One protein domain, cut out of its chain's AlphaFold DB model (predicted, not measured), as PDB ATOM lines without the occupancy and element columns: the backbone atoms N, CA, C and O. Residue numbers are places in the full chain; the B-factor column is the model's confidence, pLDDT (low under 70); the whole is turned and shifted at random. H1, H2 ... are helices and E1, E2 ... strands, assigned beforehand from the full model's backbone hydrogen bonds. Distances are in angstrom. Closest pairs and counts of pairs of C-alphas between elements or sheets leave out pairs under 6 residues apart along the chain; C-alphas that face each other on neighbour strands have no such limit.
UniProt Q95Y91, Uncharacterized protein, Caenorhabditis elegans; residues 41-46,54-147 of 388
ATOM      1  N   PHE A  41      -7.225  54.980  16.892       44.70
ATOM      2  CA  PHE A  41      -6.029  54.226  16.548       44.70
ATOM      3  C   PHE A  41      -5.080  55.176  15.834       44.70
ATOM      4  O   PHE A  41      -5.329  55.569  14.695       44.70
ATOM      5  N   VAL A  42      -4.012  55.578  16.515       35.93
ATOM      6  CA  VAL A  42      -2.964  56.375  15.883       35.93
ATOM      7  C   VAL A  42      -2.009  55.405  15.198       35.93
ATOM      8  O   VAL A  42      -1.214  54.720  15.842       35.93
ATOM      9  N   TYR A  43      -2.115  55.315  13.874       39.47
ATOM     10  CA  TYR A  43      -1.066  54.717  13.064       39.47
ATOM     11  C   TYR A  43       0.070  55.734  12.958       39.47
ATOM     12  O   TYR A  43      -0.075  56.767  12.306       39.47
ATOM     13  N   VAL A  44       1.188  55.462  13.627       37.15
ATOM     14  CA  VAL A  44       2.420  56.226  13.428       37.15
ATOM     15  C   VAL A  44       3.299  55.414  12.478       37.15
ATOM     16  O   VAL A  44       3.891  54.422  12.910       37.15
ATOM     17  N   PRO A  45       3.379  55.771  11.183       35.08
ATOM     18  CA  PRO A  45       4.335  55.143  10.288       35.08
ATOM     19  C   PRO A  45       5.747  55.473  10.779       35.08
ATOM     20  O   PRO A  45       6.128  56.638  10.876       35.08
ATOM     21  N   HIS A  46       6.526  54.445  11.110       37.11
ATOM     22  CA  HIS A  46       7.919  54.630  11.497       37.11
ATOM     23  C   HIS A  46       8.752  54.926  10.237       37.11
ATOM     24  O   HIS A  46       8.692  54.136   9.292       37.11
ATOM     25  N   ASN A  54       2.422  45.679  10.654       65.00
ATOM     26  CA  ASN A  54       1.305  46.468  11.180       65.00
ATOM     27  C   ASN A  54       1.283  46.372  12.715       65.00
ATOM     28  O   ASN A  54       0.593  45.517  13.280       65.00
ATOM     29  N   ILE A  55       2.087  47.207  13.375       72.22
ATOM     30  CA  ILE A  55       2.001  47.451  14.813       72.22
ATOM     31  C   ILE A  55       0.876  48.458  15.027       72.22
ATOM     32  O   ILE A  55       0.877  49.533  14.431       72.22
ATOM     33  N   ILE A  56      -0.092  48.103  15.867       80.26
ATOM     34  CA  ILE A  56      -1.160  49.013  16.282       80.26
ATOM     35  C   ILE A  56      -0.786  49.570  17.644       80.26
ATOM     36  O   ILE A  56      -0.686  48.812  18.608       80.26
ATOM     37  N   PHE A  57      -0.604  50.882  17.731       77.75
ATOM     38  CA  PHE A  57      -0.353  51.548  19.001       77.75
ATOM     39  C   PHE A  57      -1.663  51.760  19.754       77.75
ATOM     40  O   PHE A  57      -2.659  52.210  19.182       77.75
ATOM     41  N   ILE A  58      -1.667  51.401  21.035       74.20
ATOM     42  CA  ILE A  58      -2.823  51.578  21.914       74.20
ATOM     43  C   ILE A  58      -2.404  52.429  23.109       74.20
ATOM     44  O   ILE A  58      -1.590  52.005  23.922       74.20
ATOM     45  N   GLU A  59      -3.012  53.609  23.231       67.23
ATOM     46  CA  GLU A  59      -2.839  54.523  24.374       67.23
ATOM     47  C   GLU A  59      -3.959  54.385  25.423       67.23
ATOM     48  O   GLU A  59      -3.947  55.041  26.463       67.23
ATOM     49  N   GLN A  60      -4.958  53.535  25.169       64.93
ATOM     50  CA  GLN A  60      -6.119  53.399  26.049       64.93
ATOM     51  C   GLN A  60      -5.768  52.684  27.360       64.93
ATOM     52  O   GLN A  60      -5.310  51.540  27.364       64.93
ATOM     53  N   THR A  61      -6.098  53.323  28.483       63.21
ATOM     54  CA  THR A  61      -5.828  52.836  29.846       63.21
ATOM     55  C   THR A  61      -6.518  51.510  30.183       63.21
ATOM     56  O   THR A  61      -5.953  50.686  30.898       63.21
ATOM     57  N   ASP A  62      -7.714  51.253  29.644       82.32
ATOM     58  CA  ASP A  62      -8.497  50.045  29.955       82.32
ATOM     59  C   ASP A  62      -8.191  48.835  29.054       82.32
ATOM     60  O   ASP A  62      -8.760  47.757  29.256       82.32
ATOM     61  N   TYR A  63      -7.276  48.963  28.084       88.45
ATOM     62  CA  TYR A  63      -7.006  47.899  27.114       88.45
ATOM     63  C   TYR A  63      -6.627  46.570  27.779       88.45
ATOM     64  O   TYR A  63      -7.215  45.531  27.478       88.45
ATOM     65  N   PHE A  64      -5.702  46.597  28.743       91.82
ATOM     66  CA  PHE A  64      -5.266  45.391  29.454       91.82
ATOM     67  C   PHE A  64      -6.394  44.724  30.242       91.82
ATOM     68  O   PHE A  64      -6.463  43.497  30.298       91.82
ATOM     69  N   ARG A  65      -7.320  45.514  30.797       92.58
ATOM     70  CA  ARG A  65      -8.496  44.996  31.502       92.58
ATOM     71  C   ARG A  65      -9.433  44.259  30.547       92.58
ATOM     72  O   ARG A  65      -9.911  43.174  30.874       92.58
ATOM     73  N   ASN A  66      -9.699  44.831  29.374       91.41
ATOM     74  CA  ASN A  66     -10.551  44.195  28.368       91.41
ATOM     75  C   ASN A  66      -9.874  42.960  27.766       91.41
ATOM     76  O   ASN A  66     -10.516  41.918  27.619       91.41
ATOM     77  N   LEU A  67      -8.566  43.038  27.509       93.00
ATOM     78  CA  LEU A  67      -7.771  41.906  27.050       93.00
ATOM     79  C   LEU A  67      -7.807  40.759  28.061       93.00
ATOM     80  O   LEU A  67      -8.077  39.627  27.675       93.00
ATOM     81  N   ALA A  68      -7.631  41.037  29.354       94.25
ATOM     82  CA  ALA A  68      -7.735  40.019  30.395       94.25
ATOM     83  C   ALA A  68      -9.100  39.317  30.383       94.25
ATOM     84  O   ALA A  68      -9.146  38.087  30.367       94.25
ATOM     85  N   LYS A  69     -10.209  40.069  30.314       93.91
ATOM     86  CA  LYS A  69     -11.563  39.495  30.214       93.91
ATOM     87  C   LYS A  69     -11.722  38.610  28.979       93.91
ATOM     88  O   LYS A  69     -12.271  37.514  29.076       93.91
ATOM     89  N   TYR A  70     -11.224  39.072  27.833       93.32
ATOM     90  CA  TYR A  70     -11.271  38.329  26.579       93.32
ATOM     91  C   TYR A  70     -10.506  37.001  26.677       93.32
ATOM     92  O   TYR A  70     -11.064  35.945  26.384       93.32
ATOM     93  N   ILE A  71      -9.263  37.044  27.166       93.54
ATOM     94  CA  ILE A  71      -8.416  35.861  27.362       93.54
ATOM     95  C   ILE A  71      -9.057  34.890  28.357       93.54
ATOM     96  O   ILE A  71      -9.167  33.702  28.065       93.54
ATOM     97  N   CYS A  72      -9.554  35.385  29.493       93.63
ATOM     98  CA  CYS A  72     -10.176  34.547  30.519       93.63
ATOM     99  C   CYS A  72     -11.448  33.851  30.030       93.63
ATOM    100  O   CYS A  72     -11.740  32.741  30.466       93.63
ATOM    101  N   ARG A  73     -12.197  34.477  29.115       93.43
ATOM    102  CA  ARG A  73     -13.370  33.863  28.481       93.43
ATOM    103  C   ARG A  73     -12.983  32.724  27.534       93.43
ATOM    104  O   ARG A  73     -13.719  31.748  27.429       93.43
ATOM    105  N   LEU A  74     -11.853  32.849  26.837       91.22
ATOM    106  CA  LEU A  74     -11.353  31.827  25.912       91.22
ATOM    107  C   LEU A  74     -10.603  30.689  26.618       91.22
ATOM    108  O   LEU A  74     -10.530  29.584  26.086       91.22
ATOM    109  N   ALA A  75     -10.039  30.946  27.800       90.40
ATOM    110  CA  ALA A  75      -9.290  29.974  28.582       90.40
ATOM    111  C   ALA A  75     -10.192  29.284  29.630       90.40
ATOM    112  O   ALA A  75     -10.413  29.835  30.710       90.40
ATOM    113  N   PRO A  76     -10.679  28.050  29.374       80.31
ATOM    114  CA  PRO A  76     -11.596  27.359  30.285       80.31
ATOM    115  C   PRO A  76     -10.927  26.910  31.591       80.31
ATOM    116  O   PRO A  76     -11.608  26.610  32.569       80.31
ATOM    117  N   ARG A  77      -9.593  26.822  31.609       89.42
ATOM    118  CA  ARG A  77      -8.808  26.425  32.781       89.42
ATOM    119  C   ARG A  77      -7.972  27.603  33.255       89.42
ATOM    120  O   ARG A  77      -7.268  28.220  32.459       89.42
ATOM    121  N   ARG A  78      -7.997  27.854  34.564       94.08
ATOM    122  CA  ARG A  78      -7.254  28.922  35.259       94.08
ATOM    123  C   ARG A  78      -5.793  28.517  35.486       94.08
ATOM    124  O   ARG A  78      -5.286  28.593  36.604       94.08
ATOM    125  N   ASN A  79      -5.173  27.989  34.436       96.99
ATOM    126  CA  ASN A  79      -3.791  27.538  34.430       96.99
ATOM    127  C   ASN A  79      -2.954  28.673  33.866       96.99
ATOM    128  O   ASN A  79      -3.232  29.110  32.749       96.99
ATOM    129  N   ILE A  80      -1.956  29.132  34.608       97.73
ATOM    130  CA  ILE A  80      -1.082  30.216  34.176       97.73
ATOM    131  C   ILE A  80       0.377  29.770  34.243       97.73
ATOM    132  O   ILE A  80       0.809  29.171  35.228       97.73
ATOM    133  N   GLU A  81       1.133  30.088  33.199       97.12
ATOM    134  CA  GLU A  81       2.592  30.051  33.195       97.12
ATOM    135  C   GLU A  81       3.140  31.466  32.980       97.12
ATOM    136  O   GLU A  81       2.679  32.190  32.095       97.12
ATOM    137  N   TYR A  82       4.104  31.856  33.814       96.89
ATOM    138  CA  TYR A  82       4.793  33.142  33.753       96.89
ATOM    139  C   TYR A  82       6.299  32.897  33.617       96.89
ATOM    140  O   TYR A  82       6.935  32.266  34.471       96.89
ATOM    141  N   SER A  83       6.872  33.369  32.515       96.11
ATOM    142  CA  SER A  83       8.294  33.196  32.201       96.11
ATOM    143  C   SER A  83       8.856  34.455  31.565       96.11
ATOM    144  O   SER A  83       8.112  35.241  30.987       96.11
ATOM    145  N   ALA A  84      10.159  34.663  31.683       96.24
ATOM    146  CA  ALA A  84      10.833  35.805  31.090       96.24
ATOM    147  C   ALA A  84      12.264  35.436  30.714       96.24
ATOM    148  O   ALA A  84      12.830  34.491  31.269       96.24
ATOM    149  N   SER A  85      12.835  36.220  29.808       94.33
ATOM    150  CA  SER A  85      14.268  36.272  29.555       94.33
ATOM    151  C   SER A  85      14.709  37.724  29.641       94.33
ATOM    152  O   SER A  85      14.182  38.574  28.923       94.33
ATOM    153  N   THR A  86      15.654  38.001  30.535       87.48
ATOM    154  CA  THR A  86      16.323  39.304  30.634       87.48
ATOM    155  C   THR A  86      17.380  39.476  29.549       87.48
ATOM    156  O   THR A  86      17.640  40.595  29.144       87.48
ATOM    157  N   GLU A  87      17.965  38.388  29.043       88.96
ATOM    158  CA  GLU A  87      18.930  38.445  27.937       88.96
ATOM    159  C   GLU A  87      18.251  38.758  26.597       88.96
ATOM    160  O   GLU A  87      18.832  39.413  25.739       88.96
ATOM    161  N   GLU A  88      17.018  38.280  26.416       91.11
ATOM    162  CA  GLU A  88      16.238  38.476  25.188       91.11
ATOM    163  C   GLU A  88      15.097  39.504  25.355       91.11
ATOM    164  O   GLU A  88      14.241  39.619  24.474       91.11
ATOM    165  N   ASP A  89      15.050  40.210  26.490       95.16
ATOM    166  CA  ASP A  89      14.089  41.273  26.823       95.16
ATOM    167  C   ASP A  89      12.614  40.930  26.550       95.16
ATOM    168  O   ASP A  89      11.862  41.689  25.919       95.16
ATOM    169  N   TRP A  90      12.167  39.769  27.031       96.90
ATOM    170  CA  TRP A  90      10.768  39.364  26.899       96.90
ATOM    171  C   TRP A  90      10.159  38.778  28.166       96.90
ATOM    172  O   TRP A  90      10.840  38.206  29.011       96.90
ATOM    173  N   VAL A  91       8.828  38.869  28.242       97.86
ATOM    174  CA  VAL A  91       7.981  38.170  29.217       97.86
ATOM    175  C   VAL A  91       6.870  37.427  28.476       97.86
ATOM    176  O   VAL A  91       6.229  37.969  27.574       97.86
ATOM    177  N   LEU A  92       6.622  36.181  28.863       98.00
ATOM    178  CA  LEU A  92       5.505  35.362  28.413       98.00
ATOM    179  C   LEU A  92       4.499  35.192  29.549       98.00
ATOM    180  O   LEU A  92       4.844  34.740  30.642       98.00
ATOM    181  N   VAL A  93       3.238  35.487  29.240       97.84
ATOM    182  CA  VAL A  93       2.084  35.140  30.070       97.84
ATOM    183  C   VAL A  93       1.244  34.145  29.283       97.84
ATOM    184  O   VAL A  93       0.610  34.502  28.289       97.84
ATOM    185  N   THR A  94       1.239  32.890  29.715       97.59
ATOM    186  CA  THR A  94       0.449  31.831  29.083       97.59
ATOM    187  C   THR A  94      -0.738  31.488  29.963       97.59
ATOM    188  O   THR A  94      -0.559  31.074  31.101       97.59
ATOM    189  N   VAL A  95      -1.956  31.633  29.440       96.90
ATOM    190  CA  VAL A  95      -3.207  31.273  30.116       96.90
ATOM    191  C   VAL A  95      -3.842  30.099  29.379       96.90
ATOM    192  O   VAL A  95      -4.342  30.236  28.261       96.90
ATOM    193  N   CYS A  96      -3.837  28.926  30.007       93.54
ATOM    194  CA  CYS A  96      -4.255  27.662  29.406       93.54
ATOM    195  C   CYS A  96      -3.472  27.342  28.118       93.54
ATOM    196  O   CYS A  96      -2.360  26.833  28.199       93.54
ATOM    197  N   HIS A  97      -4.047  27.612  26.946       92.27
ATOM    198  CA  HIS A  97      -3.429  27.392  25.633       92.27
ATOM    199  C   HIS A  97      -3.052  28.706  24.929       92.27
ATOM    200  O   HIS A  97      -2.501  28.684  23.830       92.27
ATOM    201  N   ILE A  98      -3.350  29.852  25.545       95.16
ATOM    202  CA  ILE A  98      -3.165  31.172  24.950       95.16
ATOM    203  C   ILE A  98      -1.876  31.774  25.481       95.16
ATOM    204  O   ILE A  98      -1.757  31.999  26.679       95.16
ATOM    205  N   THR A  99      -0.925  32.056  24.596       96.57
ATOM    206  CA  THR A  99       0.367  32.640  24.971       96.57
ATOM    207  C   THR A  99       0.453  34.082  24.497       96.57
ATOM    208  O   THR A  99       0.273  34.364  23.311       96.57
ATOM    209  N   LEU A 100       0.740  34.984  25.434       97.36
ATOM    210  CA  LEU A 100       0.978  36.399  25.188       97.36
ATOM    211  C   LEU A 100       2.459  36.696  25.426       97.36
ATOM    212  O   LEU A 100       2.954  36.482  26.530       97.36
ATOM    213  N   LYS A 101       3.157  37.181  24.395       97.72
ATOM    214  CA  LYS A 101       4.569  37.571  24.463       97.72
ATOM    215  C   LYS A 101       4.698  39.084  24.453       97.72
ATOM    216  O   LYS A 101       4.330  39.711  23.462       97.72
ATOM    217  N   PHE A 102       5.249  39.627  25.529       96.78
ATOM    218  CA  PHE A 102       5.707  41.004  25.638       96.78
ATOM    219  C   PHE A 102       7.195  41.056  25.322       96.78
ATOM    220  O   PHE A 102       7.952  40.225  25.818       96.78
ATOM    221  N   THR A 103       7.624  41.990  24.484       96.41
ATOM    222  CA  THR A 103       9.031  42.131  24.090       96.41
ATOM    223  C   THR A 103       9.374  43.598  23.936       96.41
ATOM    224  O   THR A 103       8.578  44.349  23.363       96.41
ATOM    225  N   LEU A 104      10.542  44.001  24.427       93.72
ATOM    226  CA  LEU A 104      11.075  45.329  24.160       93.72
ATOM    227  C   LEU A 104      11.528  45.406  22.693       93.72
ATOM    228  O   LEU A 104      12.435  44.693  22.274       93.72
ATOM    229  N   ASP A 105      10.867  46.239  21.890       89.94
ATOM    230  CA  ASP A 105      11.266  46.521  20.509       89.94
ATOM    231  C   ASP A 105      12.100  47.807  20.503       89.94
ATOM    232  O   ASP A 105      11.563  48.918  20.529       89.94
ATOM    233  N   TYR A 106      13.425  47.641  20.498       86.20
ATOM    234  CA  TYR A 106      14.388  48.745  20.483       86.20
ATOM    235  C   TYR A 106      14.282  49.618  19.230       86.20
ATOM    236  O   TYR A 106      14.494  50.824  19.314       86.20
ATOM    237  N   GLU A 107      13.934  49.038  18.078       82.55
ATOM    238  CA  GLU A 107      13.792  49.801  16.834       82.55
ATOM    239  C   GLU A 107      12.559  50.700  16.873       82.55
ATOM    240  O   GLU A 107      12.600  51.828  16.388       82.55
ATOM    241  N   ALA A 108      11.463  50.191  17.441       76.53
ATOM    242  CA  ALA A 108      10.212  50.926  17.578       76.53
ATOM    243  C   ALA A 108      10.143  51.782  18.857       76.53
ATOM    244  O   ALA A 108       9.152  52.482  19.060       76.53
ATOM    245  N   GLY A 109      11.143  51.698  19.743       83.38
ATOM    246  CA  GLY A 109      11.180  52.428  21.015       83.38
ATOM    247  C   GLY A 109       9.998  52.119  21.941       83.38
ATOM    248  O   GLY A 109       9.530  53.003  22.660       83.38
ATOM    249  N   CYS A 110       9.454  50.897  21.901       90.05
ATOM    250  CA  CYS A 110       8.240  50.541  22.641       90.05
ATOM    251  C   CYS A 110       8.217  49.075  23.088       90.05
ATOM    252  O   CYS A 110       8.988  48.245  22.610       90.05
ATOM    253  N   THR A 111       7.286  48.733  23.980       92.11
ATOM    254  CA  THR A 111       6.948  47.329  24.234       92.11
ATOM    255  C   THR A 111       5.965  46.845  23.180       92.11
ATOM    256  O   THR A 111       4.948  47.489  22.930       92.11
ATOM    257  N   THR A 112       6.211  45.667  22.618       93.54
ATOM    258  CA  THR A 112       5.276  44.993  21.713       93.54
ATOM    259  C   THR A 112       4.637  43.782  22.377       93.54
ATOM    260  O   THR A 112       5.282  43.060  23.132       93.54
ATOM    261  N   LEU A 113       3.361  43.545  22.076       94.41
ATOM    262  CA  LEU A 113       2.604  42.361  22.459       94.41
ATOM    263  C   LEU A 113       2.218  41.559  21.219       94.41
ATOM    264  O   LEU A 113       1.563  42.067  20.303       94.41
ATOM    265  N   LYS A 114       2.561  40.272  21.239       93.50
ATOM    266  CA  LYS A 114       2.136  39.276  20.256       93.50
ATOM    267  C   LYS A 114       1.332  38.171  20.932       93.50
ATOM    268  O   LYS A 114       1.704  37.675  21.991       93.50
ATOM    269  N   CYS A 115       0.234  37.775  20.303       91.68
ATOM    270  CA  CYS A 115      -0.610  36.662  20.729       91.68
ATOM    271  C   CYS A 115      -1.306  36.090  19.493       91.68
ATOM    272  O   CYS A 115      -1.781  36.856  18.661       91.68
ATOM    273  N   SER A 116      -1.401  34.766  19.372       84.17
ATOM    274  CA  SER A 116      -2.052  34.102  18.227       84.17
ATOM    275  C   SER A 116      -3.542  34.433  18.088       84.17
ATOM    276  O   SER A 116      -4.103  34.317  17.001       84.17
ATOM    277  N   HIS A 117      -4.186  34.869  19.174       86.05
ATOM    278  CA  HIS A 117      -5.580  35.313  19.179       86.05
ATOM    279  C   HIS A 117      -5.741  36.796  18.808       86.05
ATOM    280  O   HIS A 117      -6.864  37.269  18.640       86.05
ATOM    281  N   LEU A 118      -4.638  37.534  18.666       82.90
ATOM    282  CA  LEU A 118      -4.625  38.907  18.180       82.90
ATOM    283  C   LEU A 118      -4.151  38.907  16.724       82.90
ATOM    284  O   LEU A 118      -3.124  38.330  16.386       82.90
ATOM    285  N   LYS A 119      -4.900  39.574  15.840       77.11
ATOM    286  CA  LYS A 119      -4.554  39.645  14.408       77.11
ATOM    287  C   LYS A 119      -3.314  40.495  14.121       77.11
ATOM    288  O   LYS A 119      -2.708  40.350  13.064       77.11
ATOM    289  N   HIS A 120      -2.967  41.395  15.036       81.06
ATOM    290  CA  HIS A 120      -1.909  42.382  14.871       81.06
ATOM    291  C   HIS A 120      -0.990  42.381  16.087       81.06
ATOM    292  O   HIS A 120      -1.403  42.020  17.190       81.06
ATOM    293  N   THR A 121       0.254  42.813  15.874       87.73
ATOM    294  CA  THR A 121       1.147  43.142  16.988       87.73
ATOM    295  C   THR A 121       0.662  44.447  17.604       87.73
ATOM    296  O   THR A 121       0.355  45.393  16.880       87.73
ATOM    297  N   ILE A 122       0.569  44.493  18.926       89.73
ATOM    298  CA  ILE A 122       0.126  45.685  19.649       89.73
ATOM    299  C   ILE A 122       1.351  46.381  20.231       89.73
ATOM    300  O   ILE A 122       2.181  45.721  20.845       89.73
ATOM    301  N   GLY A 123       1.481  47.686  20.014       90.16
ATOM    302  CA  GLY A 123       2.553  48.515  20.556       90.16
ATOM    303  C   GLY A 123       2.075  49.330  21.756       90.16
ATOM    304  O   GLY A 123       1.006  49.939  21.710       90.16
ATOM    305  N   PHE A 124       2.890  49.366  22.806       89.57
ATOM    306  CA  PHE A 124       2.693  50.175  24.007       89.57
ATOM    307  C   PHE A 124       3.870  51.148  24.145       89.57
ATOM    308  O   PHE A 124       4.934  50.766  24.651       89.57
ATOM    309  N   PRO A 125       3.729  52.387  23.642       84.61
ATOM    310  CA  PRO A 125       4.789  53.379  23.731       84.61
ATOM    311  C   PRO A 125       5.012  53.771  25.196       84.61
ATOM    312  O   PRO A 125       4.062  53.868  25.971       84.61
ATOM    313  N   ASN A 126       6.271  53.991  25.581       83.71
ATOM    314  CA  ASN A 126       6.673  54.421  26.930       83.71
ATOM    315  C   ASN A 126       6.299  53.470  28.085       83.71
ATOM    316  O   ASN A 126       6.326  53.877  29.245       83.71
ATOM    317  N   MET A 127       5.965  52.209  27.804       87.75
ATOM    318  CA  MET A 127       5.703  51.207  28.839       87.75
ATOM    319  C   MET A 127       6.766  50.116  28.804       87.75
ATOM    320  O   MET A 127       7.097  49.604  27.737       87.75
ATOM    321  N   HIS A 128       7.279  49.739  29.975       91.49
ATOM    322  CA  HIS A 128       8.235  48.643  30.108       91.49
ATOM    323  C   HIS A 128       7.534  47.283  29.982       91.49
ATOM    324  O   HIS A 128       6.430  47.092  30.497       91.49
ATOM    325  N   TYR A 129       8.180  46.314  29.334       94.26
ATOM    326  CA  TYR A 129       7.564  45.027  29.002       94.26
ATOM    327  C   TYR A 129       7.194  44.202  30.245       94.26
ATOM    328  O   TYR A 129       6.130  43.579  30.267       94.26
ATOM    329  N   VAL A 130       8.002  44.275  31.311       95.36
ATOM    330  CA  VAL A 130       7.698  43.658  32.619       95.36
ATOM    331  C   VAL A 130       6.469  44.296  33.266       95.36
ATOM    332  O   VAL A 130       5.590  43.577  33.750       95.36
ATOM    333  N   PHE A 131       6.348  45.626  33.213       93.98
ATOM    334  CA  PHE A 131       5.189  46.346  33.742       93.98
ATOM    335  C   PHE A 131       3.912  45.957  32.984       93.98
ATOM    336  O   PHE A 131       2.911  45.589  33.602       93.98
ATOM    337  N   CYS A 132       3.951  45.957  31.644       93.81
ATOM    338  CA  CYS A 132       2.823  45.537  30.806       93.81
ATOM    339  C   CYS A 132       2.365  44.110  31.133       93.81
ATOM    340  O   CYS A 132       1.171  43.870  31.331       93.81
ATOM    341  N   ALA A 133       3.307  43.168  31.216       96.27
ATOM    342  CA  ALA A 133       3.006  41.776  31.513       96.27
ATOM    343  C   ALA A 133       2.444  41.594  32.932       96.27
ATOM    344  O   ALA A 133       1.462  40.873  33.114       96.27
ATOM    345  N   SER A 134       3.020  42.274  33.927       96.00
ATOM    346  CA  SER A 134       2.572  42.230  35.328       96.00
ATOM    347  C   SER A 134       1.164  42.804  35.498       96.00
ATOM    348  O   SER A 134       0.323  42.203  36.165       96.00
ATOM    349  N   MET A 135       0.867  43.916  34.823       94.62
ATOM    350  CA  MET A 135      -0.458  44.527  34.843       94.62
ATOM    351  C   MET A 135      -1.507  43.656  34.139       94.62
ATOM    352  O   MET A 135      -2.610  43.485  34.662       94.62
ATOM    353  N   LEU A 136      -1.185  43.063  32.980       95.31
ATOM    354  CA  LEU A 136      -2.088  42.107  32.331       95.31
ATOM    355  C   LEU A 136      -2.352  40.900  33.241       95.31
ATOM    356  O   LEU A 136      -3.503  40.492  33.401       95.31
ATOM    357  N   PHE A 137      -1.294  40.342  33.832       96.43
ATOM    358  CA  PHE A 137      -1.391  39.220  34.757       96.43
ATOM    359  C   PHE A 137      -2.313  39.551  35.935       96.43
ATOM    360  O   PHE A 137      -3.244  38.797  36.197       96.43
ATOM    361  N   ASP A 138      -2.168  40.713  36.573       95.99
ATOM    362  CA  ASP A 138      -3.045  41.131  37.673       95.99
ATOM    363  C   ASP A 138      -4.515  41.297  37.250       95.99
ATOM    364  O   ASP A 138      -5.421  40.895  37.981       95.99
ATOM    365  N   TYR A 139      -4.793  41.797  36.041       96.18
ATOM    366  CA  TYR A 139      -6.167  41.827  35.531       96.18
ATOM    367  C   TYR A 139      -6.737  40.430  35.241       96.18
ATOM    368  O   TYR A 139      -7.931  40.198  35.468       96.18
ATOM    369  N   ILE A 140      -5.912  39.487  34.775       96.57
ATOM    370  CA  ILE A 140      -6.305  38.077  34.629       96.57
ATOM    371  C   ILE A 140      -6.640  37.497  36.007       96.57
ATOM    372  O   ILE A 140      -7.708  36.909  36.185       96.57
ATOM    373  N   LEU A 141      -5.784  37.732  37.003       96.18
ATOM    374  CA  LEU A 141      -6.009  37.297  38.378       96.18
ATOM    375  C   LEU A 141      -7.315  37.856  38.944       96.18
ATOM    376  O   LEU A 141      -8.130  37.086  39.448       96.18
ATOM    377  N   LYS A 142      -7.571  39.161  38.788       95.83
ATOM    378  CA  LYS A 142      -8.836  39.803  39.185       95.83
ATOM    379  C   LYS A 142     -10.042  39.150  38.519       95.83
ATOM    380  O   LYS A 142     -11.045  38.899  39.182       95.83
ATOM    381  N   THR A 143      -9.938  38.828  37.231       95.41
ATOM    382  CA  THR A 143     -11.018  38.166  36.482       95.41
ATOM    383  C   THR A 143     -11.291  36.754  37.008       95.41
ATOM    384  O   THR A 143     -12.443  36.329  37.066       95.41
ATOM    385  N   TYR A 144     -10.257  36.047  37.465       95.15
ATOM    386  CA  TYR A 144     -10.373  34.750  38.136       95.15
ATOM    387  C   TYR A 144     -10.549  34.835  39.660       95.15
ATOM    388  O   TYR A 144     -10.447  33.811  40.342       95.15
ATOM    389  N   ALA A 145     -10.827  36.025  40.206       94.61
ATOM    390  CA  ALA A 145     -10.966  36.274  41.641       94.61
ATOM    391  C   ALA A 145      -9.781  35.737  42.473       94.61
ATOM    392  O   ALA A 145      -9.976  35.176  43.549       94.61
ATOM    393  N   PHE A 146      -8.561  35.869  41.942       95.28
ATOM    394  CA  PHE A 146      -7.295  35.457  42.561       95.28
ATOM    395  C   PHE A 146      -7.223  33.967  42.938       95.28
ATOM    396  O   PHE A 146      -6.450  33.563  43.806       95.28
ATOM    397  N   ARG A 147      -8.016  33.131  42.256       95.51
ATOM    398  CA  ARG A 147      -8.020  31.674  42.419       95.51
ATOM    399  C   ARG A 147      -7.527  30.996  41.154       95.51
ATOM    400  O   ARG A 147      -8.202  31.047  40.126       95.51
TER     401      ARG A 147
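What this domain is: This is residues 41 to 46 and 54 to 147 of the 388 residues of an uncharacterized protein of Caenorhabditis elegans (UniProt Q95Y91). A twisted sheet of six strands has two helices over one face: H2 runs along its strands, over E4 and E3, and H1 packs on H2 at a steep angle, reaching E3 and E4 with residues 68 to 74. The printed part has 100 residues, with named elements in the order E1 H1 E2 E3 E4 E5 E6 H2. The sheet is mixed, ordered E1 E6 E5 E4 E3 E2, and the class is mixed, helices and strands, in two layers. The whole is compact, with a radius of gyration of the C-alphas of 13.1 A and spans of 41 by 31 by 21 A.

How they stand to each other: Start at E1, residues 55 to 57, an edge strand, parallel to E6, residues 121 to 125; N 56 and O 121 are 2.9 A apart, within hydrogen-bond range. Then look at E2, residues 79 to 85, E3, residues 90 to 95, E4, residues 98 to 105, and E5, residues 110 to 115: with E6 they make a meander, each strand the antiparallel neighbour of the one before, and each successive pair is a hairpin. Within hydrogen-bond range are N 92 and O 83 at 2.8 A for E2 and E3, N 95 and O 98 at 2.8 A for E3 and E4, N 112 and O 103 at 2.8 A for E4 and E5, and N 113 and O 122 at 2.8 A for E5 and E6. H2, residues 129 to 143, is on the sheet at a height of 8.6 A, over E4 and only just over E3, where 3 of its C-alphas fall; it runs along the strands, at 13 degrees to E4 on the local plane. Its closest C-alphas to E4 are Tyr 129 and Phe 102, 5.6 A apart. H1, residues 63 to 74, touches H2 at a steep tilt of 54 degrees, the same way, the closest C-alphas being those of Ala 68 and Ile 140, 4.9 A apart. H1 is on the sheet too; the C-alphas of Ile 71 and Ile 98 are its closest to E4, 7.4 A apart. In H1 and H2 every O i to N i+4 pair is within hydrogen-bond range.

Where its parts are: Find C-alpha 55 at (2.001, 47.451, 14.813), where E1 begins its 6.3 A. H1 starts at C-alpha 63, (-7.006, 47.899, 27.114), and covers 16.7 A. E2 measures 20.6 A, E3 16.5 A, E4 21.5 A, E5 16.6 A and E6 12.8 A. H2 covers 21.2 A and ends at C-alpha 143, (-11.018, 38.166, 36.482).

The domain as a whole: The two C-alphas farthest apart are those of His 46 and Arg 147, 41.7 A. Residues 47 to 53 are not printed; C-alphas 46 and 54 stand 10.5 A apart across the cut. The links between successive named elements are tight. Look for low confidence, pLDDT under 70, at residues 41 to 46, 54 and 59 to 61.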